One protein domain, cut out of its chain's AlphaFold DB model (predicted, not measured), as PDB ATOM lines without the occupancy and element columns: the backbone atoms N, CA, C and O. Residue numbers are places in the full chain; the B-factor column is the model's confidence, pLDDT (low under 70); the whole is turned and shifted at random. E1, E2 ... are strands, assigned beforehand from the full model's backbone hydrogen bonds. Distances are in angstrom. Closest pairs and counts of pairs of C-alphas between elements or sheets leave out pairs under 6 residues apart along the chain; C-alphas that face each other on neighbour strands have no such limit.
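AT A GLANCE: This is residues 23 to 121 of the 401 residues of an uncharacterized protein of Folsomia candida (UniProt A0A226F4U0). A twisted four-stranded sheet, E2, E1, E3, E6, forms a wall, and the small hairpin E4 and E5 sits over one of its faces with few contacts. The long hairpin E7 and E8 runs away from this body, and its residues 100 to 105 stick out. The printed part has 99 residues with eight named strands, E1 to E8 in chain order, and no named helix; the class is all strand, with 40 residues in named elements, under half. The three sheets are antiparallel; the whole is compact, radius of gyration of the C-alphas 13.3 A, spanning 38 by 34 by 27 A.

HOW THE PARTS SIT: Start at E1, residues 24 to 29, which forms a hairpin with E2, residues 40 to 43; look for N 27 and O 40, 2.8 A apart. On E1's other side is E3, residues 58 to 63, with N 26 and O 62 at 2.9 A. E6, residues 91 to 94, is an edge strand of this sheet and the antiparallel neighbour of E3, with N 63 and O 91 at 2.8 A. In the hairpin of E4, residues 68 to 71, and E5, residues 80 to 83, N 70 and O 81 are 2.7 A apart. The closest C-alphas of E1 and E4, Ile 25 and Val 68, are 7.9 A apart. E6 runs on into E7, residues 96 to 101, at 60 degrees; E7 and E8, residues 104 to 109, form a hairpin with N 106 and O 99 at 2.8 A.

IN THESE COORDINATES: Find C-alpha 24 at (13.206, 25.589, -10.615); from there E1 runs 15.7 A. E3 measures 14.0 A, E7 15.9 A and E8 16.2 A, ending at C-alpha 109, (14.914, 3.752, -11.566).

THE WHOLE: The C-alphas of Thr 45 and Asn 103 are the two farthest apart, 38.8 A. The printed part has no cut, and the link E2 to E3 is long. Expect pLDDT under 70 at residues 32 to 37, 65 to 66, 85 to 90 and 117 to 121.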
ATOM      1  N   ALA A  23      12.724  28.911  -7.675       70.88
ATOM      2  CA  ALA A  23      12.651  27.493  -7.331       70.88
ATOM      3  C   ALA A  23      12.307  26.697  -8.601       70.88
ATOM      4  O   ALA A  23      11.134  26.475  -8.905       70.88
ATOM      5  N   GLN A  24      13.329  26.364  -9.389       80.69
ATOM      6  CA  GLN A  24      13.206  25.589 -10.615       80.69
ATOM      7  C   GLN A  24      13.968  24.277 -10.493       80.69
ATOM      8  O   GLN A  24      15.075  24.238  -9.961       80.69
ATOM      9  N   ILE A  25      13.361  23.217 -11.015       84.19
ATOM     10  CA  ILE A  25      13.943  21.878 -11.066       84.19
ATOM     11  C   ILE A  25      13.938  21.425 -12.517       84.19
ATOM     12  O   ILE A  25      12.897  21.450 -13.174       84.19
ATOM     13  N   GLY A  26      15.108  21.050 -13.018       88.62
ATOM     14  CA  GLY A  26      15.279  20.512 -14.360       88.62
ATOM     15  C   GLY A  26      15.038  19.009 -14.364       88.62
ATOM     16  O   GLY A  26      15.628  18.284 -13.568       88.62
ATOM     17  N   ILE A  27      14.198  18.516 -15.265       88.81
ATOM     18  CA  ILE A  27      14.010  17.086 -15.502       88.81
ATOM     19  C   ILE A  27      14.393  16.787 -16.935       88.81
ATOM     20  O   ILE A  27      13.853  17.378 -17.869       88.81
ATOM     21  N   GLN A  28      15.302  15.837 -17.101       90.50
ATOM     22  CA  GLN A  28      15.587  15.255 -18.400       90.50
ATOM     23  C   GLN A  28      14.757  13.970 -18.544       90.50
ATOM     24  O   GLN A  28      15.055  12.993 -17.847       90.50
ATOM     25  N   PRO A  29      13.704  13.953 -19.383       88.38
ATOM     26  CA  PRO A  29      12.904  12.753 -19.592       88.38
ATOM     27  C   PRO A  29      13.731  11.683 -20.303       88.38
ATOM     28  O   PRO A  29      14.577  12.001 -21.137       88.38
ATOM     29  N   GLN A  30      13.475  10.418 -19.981       85.69
ATOM     30  CA  GLN A  30      14.060   9.298 -20.706       85.69
ATOM     31  C   GLN A  30      13.131   8.924 -21.864       85.69
ATOM     32  O   GLN A  30      11.971   8.564 -21.648       85.69
ATOM     33  N   THR A  31      13.629   9.020 -23.094       78.50
ATOM     34  CA  THR A  31      12.870   8.695 -24.309       78.50
ATOM     35  C   THR A  31      13.534   7.555 -25.080       78.50
ATOM     36  O   THR A  31      14.677   7.191 -24.831       78.50
ATOM     37  N   SER A  32      12.802   6.936 -26.009       69.56
ATOM     38  CA  SER A  32      13.329   5.842 -26.838       69.56
ATOM     39  C   SER A  32      14.284   6.307 -27.943       69.56
ATOM     40  O   SER A  32      14.901   5.467 -28.591       69.56
ATOM     41  N   LYS A  33      14.396   7.621 -28.178       63.62
ATOM     42  CA  LYS A  33      15.281   8.215 -29.181       63.62
ATOM     43  C   LYS A  33      16.356   9.034 -28.480       63.62
ATOM     44  O   LYS A  33      16.091  10.101 -27.933       63.62
ATOM     45  N   GLU A  34      17.573   8.515 -28.502       54.16
ATOM     46  CA  GLU A  34      18.744   9.181 -27.947       54.16
ATOM     47  C   GLU A  34      19.009  10.479 -28.739       54.16
ATOM     48  O   GLU A  34      19.381  10.425 -29.908       54.16
ATOM     49  N   GLY A  35      18.730  11.646 -28.140       56.66
ATOM     50  CA  GLY A  35      18.975  12.962 -28.761       56.66
ATOM     51  C   GLY A  35      17.874  14.022 -28.603       56.66
ATOM     52  O   GLY A  35      18.195  15.203 -28.645       56.66
ATOM     53  N   ASP A  36      16.616  13.641 -28.340       57.44
ATOM     54  CA  ASP A  36      15.485  14.584 -28.141       57.44
ATOM     55  C   ASP A  36      15.276  14.991 -26.662       57.44
ATOM     56  O   ASP A  36      14.312  15.667 -26.293       57.44
ATOM     57  N   GLU A  37      16.182  14.574 -25.778       68.56
ATOM     58  CA  GLU A  37      16.048  14.686 -24.323       68.56
ATOM     59  C   GLU A  37      16.522  16.050 -23.808       68.56
ATOM     60  O   GLU A  37      17.491  16.150 -23.048       68.56
ATOM     61  N   ASN A  38      15.841  17.119 -24.220       83.38
ATOM     62  CA  ASN A  38      16.067  18.440 -23.642       83.38
ATOM     63  C   ASN A  38      15.599  18.478 -22.184       83.38
ATOM     64  O   ASN A  38      14.574  17.901 -21.815       83.38
ATOM     65  N   MET A  39      16.355  19.184 -21.345       87.31
ATOM     66  CA  MET A  39      15.972  19.400 -19.955       87.31
ATOM     67  C   MET A  39      14.767  20.343 -19.885       87.31
ATOM     68  O   MET A  39      14.801  21.452 -20.415       87.31
ATOM     69  N   VAL A  40      13.705  19.898 -19.217       89.94
ATOM     70  CA  VAL A  40      12.486  20.678 -18.991       89.94
ATOM     71  C   VAL A  40      12.502  21.210 -17.565       89.94
ATOM     72  O   VAL A  40      12.650  20.437 -16.620       89.94
ATOM     73  N   PHE A  41      12.346  22.522 -17.402       88.69
ATOM     74  CA  PHE A  41      12.372  23.174 -16.094       88.69
ATOM     75  C   PHE A  41      10.962  23.380 -15.545       88.69
ATOM     76  O   PHE A  41      10.102  23.967 -16.202       88.69
ATOM     77  N   TYR A  42      10.747  22.932 -14.311       86.69
ATOM     78  CA  TYR A  42       9.477  23.035 -13.600       86.69
ATOM     79  C   TYR A  42       9.595  24.044 -12.470       86.69
ATOM     80  O   TYR A  42      10.553  24.008 -11.696       86.69
ATOM     81  N   ASN A  43       8.607  24.930 -12.355       82.75
ATOM     82  CA  ASN A  43       8.486  25.809 -11.201       82.75
ATOM     83  C   ASN A  43       7.910  25.013 -10.030       82.75
ATOM     84  O   ASN A  43       6.755  24.591 -10.052       82.75
ATOM     85  N   VAL A  44       8.717  24.856  -8.991       77.75
ATOM     86  CA  VAL A  44       8.380  24.093  -7.792       77.75
ATOM     87  C   VAL A  44       8.005  25.011  -6.634       77.75
ATOM     88  O   VAL A  44       8.065  24.622  -5.489       77.75
ATOM     89  N   THR A  45       7.567  26.248  -6.873       74.00
ATOM     90  CA  THR A  45       6.935  27.056  -5.804       74.00
ATOM     91  C   THR A  45       5.566  26.474  -5.412       74.00
ATOM     92  O   THR A  45       5.043  26.715  -4.329       74.00
ATOM     93  N   ARG A  46       4.963  25.696  -6.317       79.38
ATOM     94  CA  ARG A  46       3.711  24.956  -6.138       79.38
ATOM     95  C   ARG A  46       3.905  23.528  -6.640       79.38
ATOM     96  O   ARG A  46       4.924  23.214  -7.249       79.38
ATOM     97  N   CYS A  47       2.908  22.681  -6.411       84.88
ATOM     98  CA  CYS A  47       2.863  21.373  -7.046       84.88
ATOM     99  C   CYS A  47       2.804  21.518  -8.576       84.88
ATOM    100  O   CYS A  47       1.875  22.125  -9.110       84.88
ATOM    101  N   SER A  48       3.774  20.925  -9.267       89.25
ATOM    102  CA  SER A  48       3.685  20.588 -10.685       89.25
ATOM    103  C   SER A  48       3.012  19.223 -10.790       89.25
ATOM    104  O   SER A  48       3.658  18.189 -10.621       89.25
ATOM    105  N   SER A  49       1.693  19.234 -10.999       85.75
ATOM    106  CA  SER A  49       0.807  18.064 -10.910       85.75
ATOM    107  C   SER A  49       1.121  16.948 -11.901       85.75
ATOM    108  O   SER A  49       0.769  15.797 -11.649       85.75
ATOM    109  N   SER A  50       1.788  17.275 -13.003       89.75
ATOM    110  CA  SER A  50       2.285  16.324 -13.985       89.75
ATOM    111  C   SER A  50       3.625  16.797 -14.540       89.75
ATOM    112  O   SER A  50       3.913  17.997 -14.568       89.75
ATOM    113  N   ILE A  51       4.447  15.848 -14.986       89.44
ATOM    114  CA  ILE A  51       5.673  16.141 -15.726       89.44
ATOM    115  C   ILE A  51       5.648  15.510 -17.116       89.44
ATOM    116  O   ILE A  51       5.077  14.441 -17.334       89.44
ATOM    117  N   SER A  52       6.324  16.157 -18.057       87.38
ATOM    118  CA  SER A  52       6.511  15.699 -19.432       87.38
ATOM    119  C   SER A  52       7.588  14.610 -19.511       87.38
ATOM    120  O   SER A  52       8.638  14.807 -20.117       87.38
ATOM    121  N   ALA A  53       7.338  13.464 -18.875       85.44
ATOM    122  CA  ALA A  53       8.198  12.284 -18.927       85.44
ATOM    123  C   ALA A  53       7.375  11.032 -19.284       85.44
ATOM    124  O   ALA A  53       6.434  10.692 -18.558       85.44
ATOM    125  N   PRO A  54       7.697  10.311 -20.377       86.06
ATOM    126  CA  PRO A  54       6.963   9.112 -20.773       86.06
ATOM    127  C   PRO A  54       6.933   8.066 -19.653       86.06
ATOM    128  O   PRO A  54       7.976   7.593 -19.203       86.06
ATOM    129  N   LYS A  55       5.727   7.716 -19.178       86.50
ATOM    130  CA  LYS A  55       5.492   6.810 -18.029       86.50
ATOM    131  C   LYS A  55       6.201   7.232 -16.724       86.50
ATOM    132  O   LYS A  55       6.234   6.455 -15.771       86.50
ATOM    133  N   GLY A  56       6.725   8.456 -16.672       86.31
ATOM    134  CA  GLY A  56       7.524   8.990 -15.577       86.31
ATOM    135  C   GLY A  56       8.993   8.562 -15.562       86.31
ATOM    136  O   GLY A  56       9.664   8.762 -14.553       86.31
ATOM    137  N   HIS A  57       9.512   7.974 -16.645       89.81
ATOM    138  CA  HIS A  57      10.933   7.646 -16.731       89.81
ATOM    139  C   HIS A  57      11.765   8.901 -16.984       89.81
ATOM    140  O   HIS A  57      11.520   9.662 -17.923       89.81
ATOM    141  N   VAL A  58      12.775   9.097 -16.145       89.06
ATOM    142  CA  VAL A  58      13.689  10.234 -16.214       89.06
ATOM    143  C   VAL A  58      15.120   9.728 -16.293       89.06
ATOM    144  O   VAL A  58      15.433   8.643 -15.811       89.06
ATOM    145  N   ARG A  59      15.992  10.508 -16.924       86.94
ATOM    146  CA  ARG A  59      17.424  10.222 -17.012       86.94
ATOM    147  C   ARG A  59      18.187  10.925 -15.900       86.94
ATOM    148  O   ARG A  59      19.037  10.318 -15.251       86.94
ATOM    149  N   ARG A  60      17.890  12.212 -15.706       87.31
ATOM    150  CA  ARG A  60      18.569  13.098 -14.755       87.31
ATOM    151  C   ARG A  60      17.604  14.106 -14.161       87.31
ATOM    152  O   ARG A  60      16.671  14.553 -14.832       87.31
ATOM    153  N   ILE A  61      17.889  14.498 -12.927       86.12
ATOM    154  CA  ILE A  61      17.180  15.555 -12.212       86.12
ATOM    155  C   ILE A  61      18.198  16.607 -11.794       86.12
ATOM    156  O   ILE A  61      19.185  16.286 -11.144       86.12
ATOM    157  N   GLN A  62      17.970  17.858 -12.169       86.44
ATOM    158  CA  GLN A  62      18.809  18.991 -11.814       86.44
ATOM    159  C   GLN A  62      18.100  19.857 -10.776       86.44
ATOM    160  O   GLN A  62      16.959  20.274 -10.967       86.44
ATOM    161  N   THR A  63      18.802  20.155  -9.690       79.25
ATOM    162  CA  THR A  63      18.332  21.012  -8.599       79.25
ATOM    163  C   THR A  63      19.296  22.180  -8.413       79.25
ATOM    164  O   THR A  63      20.480  22.064  -8.728       79.25
ATOM    165  N   ASN A  64      18.804  23.304  -7.896       72.44
ATOM    166  CA  ASN A  64      19.595  24.513  -7.654       72.44
ATOM    167  C   ASN A  64      19.958  24.705  -6.170       72.44
ATOM    168  O   ASN A  64      19.849  25.808  -5.637       72.44
ATOM    169  N   GLY A  65      20.293  23.621  -5.463       66.25
ATOM    170  CA  GLY A  65      20.542  23.673  -4.017       66.25
ATOM    171  C   GLY A  65      19.278  23.621  -3.153       66.25
ATOM    172  O   GLY A  65      19.375  23.557  -1.929       66.25
ATOM    173  N   LYS A  66      18.083  23.657  -3.761       68.19
ATOM    174  CA  LYS A  66      16.802  23.603  -3.044       68.19
ATOM    175  C   LYS A  66      16.290  22.177  -2.877       68.19
ATOM    176  O   LYS A  66      16.440  21.326  -3.749       68.19
ATOM    177  N   CYS A  67      15.599  21.970  -1.762       73.19
ATOM    178  CA  CYS A  67      14.932  20.724  -1.422       73.19
ATOM    179  C   CYS A  67      13.662  20.526  -2.242       73.19
ATOM    180  O   CYS A  67      12.743  21.342  -2.149       73.19
ATOM    181  N   VAL A  68      13.569  19.428  -2.990       78.31
ATOM    182  CA  VAL A  68      12.389  19.120  -3.807       78.31
ATOM    183  C   VAL A  68      11.829  17.741  -3.489       78.31
ATOM    184  O   VAL A  68      12.569  16.769  -3.374       78.31
ATOM    185  N   ASN A  69      10.502  17.655  -3.379       80.94
ATOM    186  CA  ASN A  69       9.787  16.388  -3.310       80.94
ATOM    187  C   ASN A  69       9.435  15.899  -4.720       80.94
ATOM    188  O   ASN A  69       8.830  16.627  -5.509       80.94
ATOM    189  N   VAL A  70       9.749  14.646  -5.006       85.31
ATOM    190  CA  VAL A  70       9.534  13.979  -6.284       85.31
ATOM    191  C   VAL A  70       8.604  12.794  -6.056       85.31
ATOM    192  O   VAL A  70       8.882  11.936  -5.219       85.31
ATOM    193  N   TYR A  71       7.488  12.755  -6.777       85.69
ATOM    194  CA  TYR A  71       6.408  11.799  -6.544       85.69
ATOM    195  C   TYR A  71       6.295  10.829  -7.710       85.69
ATOM    196  O   TYR A  71       6.340  11.230  -8.875       85.69
ATOM    197  N   SER A  72       6.048   9.559  -7.397       87.81
ATOM    198  CA  SER A  72       5.734   8.527  -8.393       87.81
ATOM    199  C   SER A  72       4.282   8.579  -8.875       87.81
ATOM    200  O   SER A  72       3.938   7.902  -9.842       87.81
ATOM    201  N   SER A  73       3.439   9.386  -8.222       87.94
ATOM    202  CA  SER A  73       2.035   9.634  -8.569       87.94
ATOM    203  C   SER A  73       1.835  11.060  -9.080       87.94
ATOM    204  O   SER A  73       2.692  11.924  -8.897       87.94
ATOM    205  N   GLU A  74       0.711  11.313  -9.743       89.31
ATOM    206  CA  GLU A  74       0.315  12.657 -10.179       89.31
ATOM    207  C   GLU A  74      -0.213  13.500  -9.004       89.31
ATOM    208  O   GLU A  74      -0.507  12.983  -7.925       89.31
ATOM    209  N   ASN A  75      -0.345  14.811  -9.220       88.38
ATOM    210  CA  ASN A  75      -0.910  15.779  -8.268       88.38
ATOM    211  C   ASN A  75      -0.168  15.891  -6.923       88.38
ATOM    212  O   ASN A  75      -0.755  16.316  -5.929       88.38
ATOM    213  N   CYS A  76       1.118  15.535  -6.883       83.88
ATOM    214  CA  CYS A  76       1.965  15.571  -5.686       83.88
ATOM    215  C   CYS A  76       1.361  14.808  -4.502       83.88
ATOM    216  O   CYS A  76       1.458  15.234  -3.348       83.88
ATOM    217  N   ALA A  77       0.702  13.690  -4.806       82.94
ATOM    218  CA  ALA A  77       0.026  12.846  -3.839       82.94
ATOM    219  C   ALA A  77       0.835  11.583  -3.520       82.94
ATOM    220  O   ALA A  77       1.588  11.071  -4.350       82.94
ATOM    221  N   GLY A  78       0.621  11.046  -2.319       75.88
ATOM    222  CA  GLY A  78       1.226   9.793  -1.878       75.88
ATOM    223  C   GLY A  78       2.697   9.922  -1.481       75.88
ATOM    224  O   GLY A  78       3.151  10.969  -1.015       75.88
ATOM    225  N   TRP A  79       3.424   8.813  -1.622       74.12
ATOM    226  CA  TRP A  79       4.837   8.723  -1.267       74.12
ATOM    227  C   TRP A  79       5.715   9.539  -2.214       74.12
ATOM    228  O   TRP A  79       5.469   9.607  -3.421       74.12
ATOM    229  N   PHE A  80       6.765  10.131  -1.650       78.25
ATOM    230  CA  PHE A  80       7.733  10.931  -2.386       78.25
ATOM    231  C   PHE A  80       9.161  10.620  -1.953       78.25
ATOM    232  O   PHE A  80       9.417  10.313  -0.789       78.25
ATOM    233  N   ALA A  81      10.088  10.772  -2.894       77.38
ATOM    234  CA  ALA A  81      11.508  10.932  -2.618       77.38
ATOM    235  C   ALA A  81      11.809  12.428  -2.452       77.38
ATOM    236  O   ALA A  81      11.228  13.254  -3.153       77.38
ATOM    237  N   ARG A  82      12.707  12.807  -1.541       76.94
ATOM    238  CA  ARG A  82      13.185  14.194  -1.432       76.94
ATOM    239  C   ARG A  82      14.621  14.252  -1.890       76.94
ATOM    240  O   ARG A  82      15.448  13.486  -1.412       76.94
ATOM    241  N   LEU A  83      14.886  15.174  -2.800       76.31
ATOM    242  CA  LEU A  83      16.225  15.473  -3.269       76.31
ATOM    243  C   LEU A  83      16.713  16.702  -2.510       76.31
ATOM    244  O   LEU A  83      16.084  17.760  -2.566       76.31
ATOM    245  N   GLU A  84      17.813  16.531  -1.788       70.88
ATOM    246  CA  GLU A  84      18.549  17.577  -1.087       70.88
ATOM    247  C   GLU A  84      19.991  17.501  -1.569       70.88
ATOM    248  O   GLU A  84      20.640  16.469  -1.420       70.88
ATOM    249  N   SER A  85      20.496  18.562  -2.190       60.97
ATOM    250  CA  SER A  85      21.842  18.528  -2.759       60.97
ATOM    251  C   SER A  85      22.927  19.118  -1.865       60.97
ATOM    252  O   SER A  85      24.057  19.298  -2.323       60.97
ATOM    253  N   GLY A  86      22.584  19.496  -0.631       57.03
ATOM    254  CA  GLY A  86      23.419  20.391   0.166       57.03
ATOM    255  C   GLY A  86      23.715  21.701  -0.580       57.03
ATOM    256  O   GLY A  86      23.176  21.965  -1.655       57.03
ATOM    257  N   GLU A  87      24.592  22.532  -0.021       54.41
ATOM    258  CA  GLU A  87      24.953  23.891  -0.483       54.41
ATOM    259  C   GLU A  87      25.507  24.021  -1.918       54.41
ATOM    260  O   GLU A  87      25.956  25.095  -2.320       54.41
ATOM    261  N   VAL A  88      25.520  22.950  -2.707       58.69
ATOM    262  CA  VAL A  88      25.952  23.009  -4.097       58.69
ATOM    263  C   VAL A  88      24.880  23.743  -4.904       58.69
ATOM    264  O   VAL A  88      23.754  23.271  -5.046       58.69
ATOM    265  N   ALA A  89      25.249  24.906  -5.449       58.59
ATOM    266  CA  ALA A  89      24.350  25.792  -6.193       58.59
ATOM    267  C   ALA A  89      23.668  25.119  -7.399       58.59
ATOM    268  O   ALA A  89      22.641  25.603  -7.873       58.59
ATOM    269  N   LEU A  90      24.229  24.017  -7.907       68.19
ATOM    270  CA  LEU A  90      23.690  23.264  -9.028       68.19
ATOM    271  C   LEU A  90      24.097  21.790  -8.911       68.19
ATOM    272  O   LEU A  90      25.271  21.457  -9.071       68.19
ATOM    273  N   SER A  91      23.131  20.909  -8.671       72.62
ATOM    274  CA  SER A  91      23.374  19.473  -8.508       72.62
ATOM    275  C   SER A  91      22.520  18.667  -9.453       72.62
ATOM    276  O   SER A  91      21.324  18.914  -9.590       72.62
ATOM    277  N   THR A  92      23.153  17.701 -10.109       77.94
ATOM    278  CA  THR A  92      22.497  16.787 -11.041       77.94
ATOM    279  C   THR A  92      22.529  15.395 -10.444       77.94
ATOM    280  O   THR A  92      23.605  14.892 -10.147       77.94
ATOM    281  N   PHE A  93      21.361  14.793 -10.284       78.06
ATOM    282  CA  PHE A  93      21.175  13.442  -9.779       78.06
ATOM    283  C   PHE A  93      20.877  12.511 -10.948       78.06
ATOM    284  O   PHE A  93      20.074  12.852 -11.829       78.06
ATOM    285  N   SER A  94      21.489  11.327 -10.952       82.88
ATOM    286  CA  SER A  94      20.981  10.218 -11.765       82.88
ATOM    287  C   SER A  94      19.567   9.828 -11.318       82.88
ATOM    288  O   SER A  94      19.191   9.993 -10.158       82.88
ATOM    289  N   ALA A  95      18.788   9.263 -12.238       82.12
ATOM    290  CA  ALA A  95      17.526   8.604 -11.916       82.12
ATOM    291  C   ALA A  95      17.706   7.251 -11.209       82.12
ATOM    292  O   ALA A  95      16.717   6.604 -10.877       82.12
ATOM    293  N   ASP A  96      18.943   6.788 -11.032       83.75
ATOM    294  CA  ASP A  96      19.228   5.575 -10.272       83.75
ATOM    295  C   ASP A  96      18.933   5.786  -8.792       83.75
ATOM    296  O   ASP A  96      19.469   6.690  -8.149       83.75
ATOM    297  N   THR A  97      18.093   4.910  -8.257       78.31
ATOM    298  CA  THR A  97      17.801   4.806  -6.832       78.31
ATOM    299  C   THR A  97      18.304   3.483  -6.307       78.31
ATOM    300  O   THR A  97      18.307   2.471  -7.003       78.31
ATOM    301  N   SER A  98      18.758   3.483  -5.064       77.81
ATOM    302  CA  SER A  98      19.363   2.313  -4.444       77.81
ATOM    303  C   SER A  98      18.737   2.036  -3.091       77.81
ATOM    304  O   SER A  98      18.640   2.930  -2.253       77.81
ATOM    305  N   PHE A  99      18.330   0.798  -2.840       77.88
ATOM    306  CA  PHE A  99      17.796   0.408  -1.540       77.88
ATOM    307  C   PHE A  99      18.133  -1.029  -1.184       77.88
ATOM    308  O   PHE A  99      18.550  -1.827  -2.021       77.88
ATOM    309  N   TRP A 100      17.933  -1.343   0.089       76.19
ATOM    310  CA  TRP A 100      18.122  -2.676   0.628       76.19
ATOM    311  C   TRP A 100      16.767  -3.329   0.865       76.19
ATOM    312  O   TRP A 100      15.917  -2.774   1.558       76.19
ATOM    313  N   ASN A 101      16.572  -4.516   0.299       76.69
ATOM    314  CA  ASN A 101      15.435  -5.376   0.593       76.69
ATOM    315  C   ASN A 101      15.924  -6.564   1.423       76.69
ATOM    316  O   ASN A 101      16.359  -7.576   0.873       76.69
ATOM    317  N   GLY A 102      15.919  -6.414   2.746       74.62
ATOM    318  CA  GLY A 102      16.621  -7.343   3.629       74.62
ATOM    319  C   GLY A 102      18.131  -7.282   3.380       74.62
ATOM    320  O   GLY A 102      18.761  -6.252   3.633       74.62
ATOM    321  N   ASN A 103      18.701  -8.375   2.868       74.75
ATOM    322  CA  ASN A 103      20.125  -8.479   2.534       74.75
ATOM    323  C   ASN A 103      20.447  -8.225   1.060       74.75
ATOM    324  O   ASN A 103      21.622  -8.193   0.710       74.75
ATOM    325  N   ASP A 104      19.442  -7.990   0.217       78.44
ATOM    326  CA  ASP A 104      19.665  -7.758  -1.206       78.44
ATOM    327  C   ASP A 104      19.748  -6.262  -1.500       78.44
ATOM    328  O   ASP A 104      18.784  -5.518  -1.273       78.44
ATOM    329  N   PHE A 105      20.881  -5.829  -2.052       81.38
ATOM    330  CA  PHE A 105      21.020  -4.494  -2.620       81.38
ATOM    331  C   PHE A 105      20.337  -4.441  -3.984       81.38
ATOM    332  O   PHE A 105      20.646  -5.224  -4.884       81.38
ATOM    333  N   LYS A 106      19.397  -3.513  -4.146       82.44
ATOM    334  CA  LYS A 106      18.647  -3.323  -5.386       82.44
ATOM    335  C   LYS A 106      18.871  -1.921  -5.917       82.44
ATOM    336  O   LYS A 106      18.661  -0.937  -5.211       82.44
ATOM    337  N   VAL A 107      19.240  -1.859  -7.193       82.12
ATOM    338  CA  VAL A 107      19.254  -0.624  -7.976       82.12
ATOM    339  C   VAL A 107      17.992  -0.593  -8.827       82.12
ATOM    340  O   VAL A 107      17.678  -1.550  -9.535       82.12
ATOM    341  N   THR A 108      17.249   0.499  -8.735       84.12
ATOM    342  CA  THR A 108      16.022   0.746  -9.493       84.12
ATOM    343  C   THR A 108      16.085   2.113 -10.157       84.12
ATOM    344  O   THR A 108      17.038   2.869  -9.975       84.12
ATOM    345  N   LYS A 109      15.075   2.427 -10.971       85.06
ATOM    346  CA  LYS A 109      14.914   3.752 -11.566       85.06
ATOM    347  C   LYS A 109      13.800   4.500 -10.854       85.06
ATOM    348  O   LYS A 109      12.688   3.980 -10.728       85.06
ATOM    349  N   LEU A 110      14.091   5.732 -10.457       84.25
ATOM    350  CA  LEU A 110      13.112   6.662  -9.932       84.25
ATOM    351  C   LEU A 110      12.054   6.944 -11.001       84.25
ATOM    352  O   LEU A 110      12.366   7.364 -12.117       84.25
ATOM    353  N   ILE A 111      10.793   6.727 -10.639       88.56
ATOM    354  CA  ILE A 111       9.649   7.121 -11.456       88.56
ATOM    355  C   ILE A 111       9.152   8.464 -10.950       88.56
ATOM    356  O   ILE A 111       8.790   8.597  -9.782       88.56
ATOM    357  N   VAL A 112       9.105   9.444 -11.846       89.88
ATOM    358  CA  VAL A 112       8.666  10.802 -11.541       89.88
ATOM    359  C   VAL A 112       7.419  11.118 -12.343       89.88
ATOM    360  O   VAL A 112       7.447  11.138 -13.566       89.88
ATOM    361  N   ARG A 113       6.308  11.378 -11.661       90.94
ATOM    362  CA  ARG A 113       5.045  11.779 -12.294       90.94
ATOM    363  C   ARG A 113       4.605  13.174 -11.908       90.94
ATOM    364  O   ARG A 113       3.978  13.840 -12.721       90.94
ATOM    365  N   SER A 114       4.957  13.632 -10.716       89.56
ATOM    366  CA  SER A 114       4.732  15.008 -10.291       89.56
ATOM    367  C   SER A 114       5.843  15.468  -9.361       89.56
ATOM    368  O   SER A 114       6.610  14.663  -8.823       89.56
ATOM    369  N   ILE A 115       5.964  16.782  -9.213       87.56
ATOM    370  CA  ILE A 115       7.023  17.403  -8.422       87.56
ATOM    371  C   ILE A 115       6.378  18.433  -7.508       87.56
ATOM    372  O   ILE A 115       5.679  19.341  -7.959       87.56
ATOM    373  N   GLY A 116       6.562  18.236  -6.207       73.69
ATOM    374  CA  GLY A 116       5.898  19.015  -5.171       73.69
ATOM    375  C   GLY A 116       6.501  20.390  -4.958       73.69
ATOM    376  O   GLY A 116       7.591  20.675  -5.460       73.69
ATOM    377  N   PRO A 117       5.804  21.231  -4.174       66.50
ATOM    378  CA  PRO A 117       6.351  22.512  -3.786       66.50
ATOM    379  C   PRO A 117       7.666  22.311  -3.017       66.50
ATOM    380  O   PRO A 117       7.744  21.524  -2.072       66.50
ATOM    381  N   CYS A 118       8.697  23.033  -3.432       55.94
ATOM    382  CA  CYS A 118       9.880  23.335  -2.660       55.94
ATOM    383  C   CYS A 118       9.458  24.029  -1.370       55.94
ATOM    384  O   CYS A 118       8.745  25.032  -1.383       55.94
ATOM    385  N   PHE A 119       9.969  23.515  -0.264       55.75
ATOM    386  CA  PHE A 119      10.017  24.251   0.987       55.75
ATOM    387  C   PHE A 119      11.355  24.991   1.032       55.75
ATOM    388  O   PHE A 119      12.365  24.460   0.567       55.75
ATOM    389  N   ASP A 120      11.384  26.194   1.609       43.62
ATOM    390  CA  ASP A 120      12.614  26.999   1.714       43.62
ATOM    391  C   ASP A 120      13.742  26.273   2.474       43.62
ATOM    392  O   ASP A 120      14.912  26.633   2.345       43.62
ATOM    393  N   LYS A 121      13.400  25.235   3.253       52.00
ATOM    394  CA  LYS A 121      14.326  24.305   3.913       52.00
ATOM    395  C   LYS A 121      13.788  22.872   3.872       52.00
ATOM    396  O   LYS A 121      12.576  22.662   3.952       52.00
TER     397      LYS A 121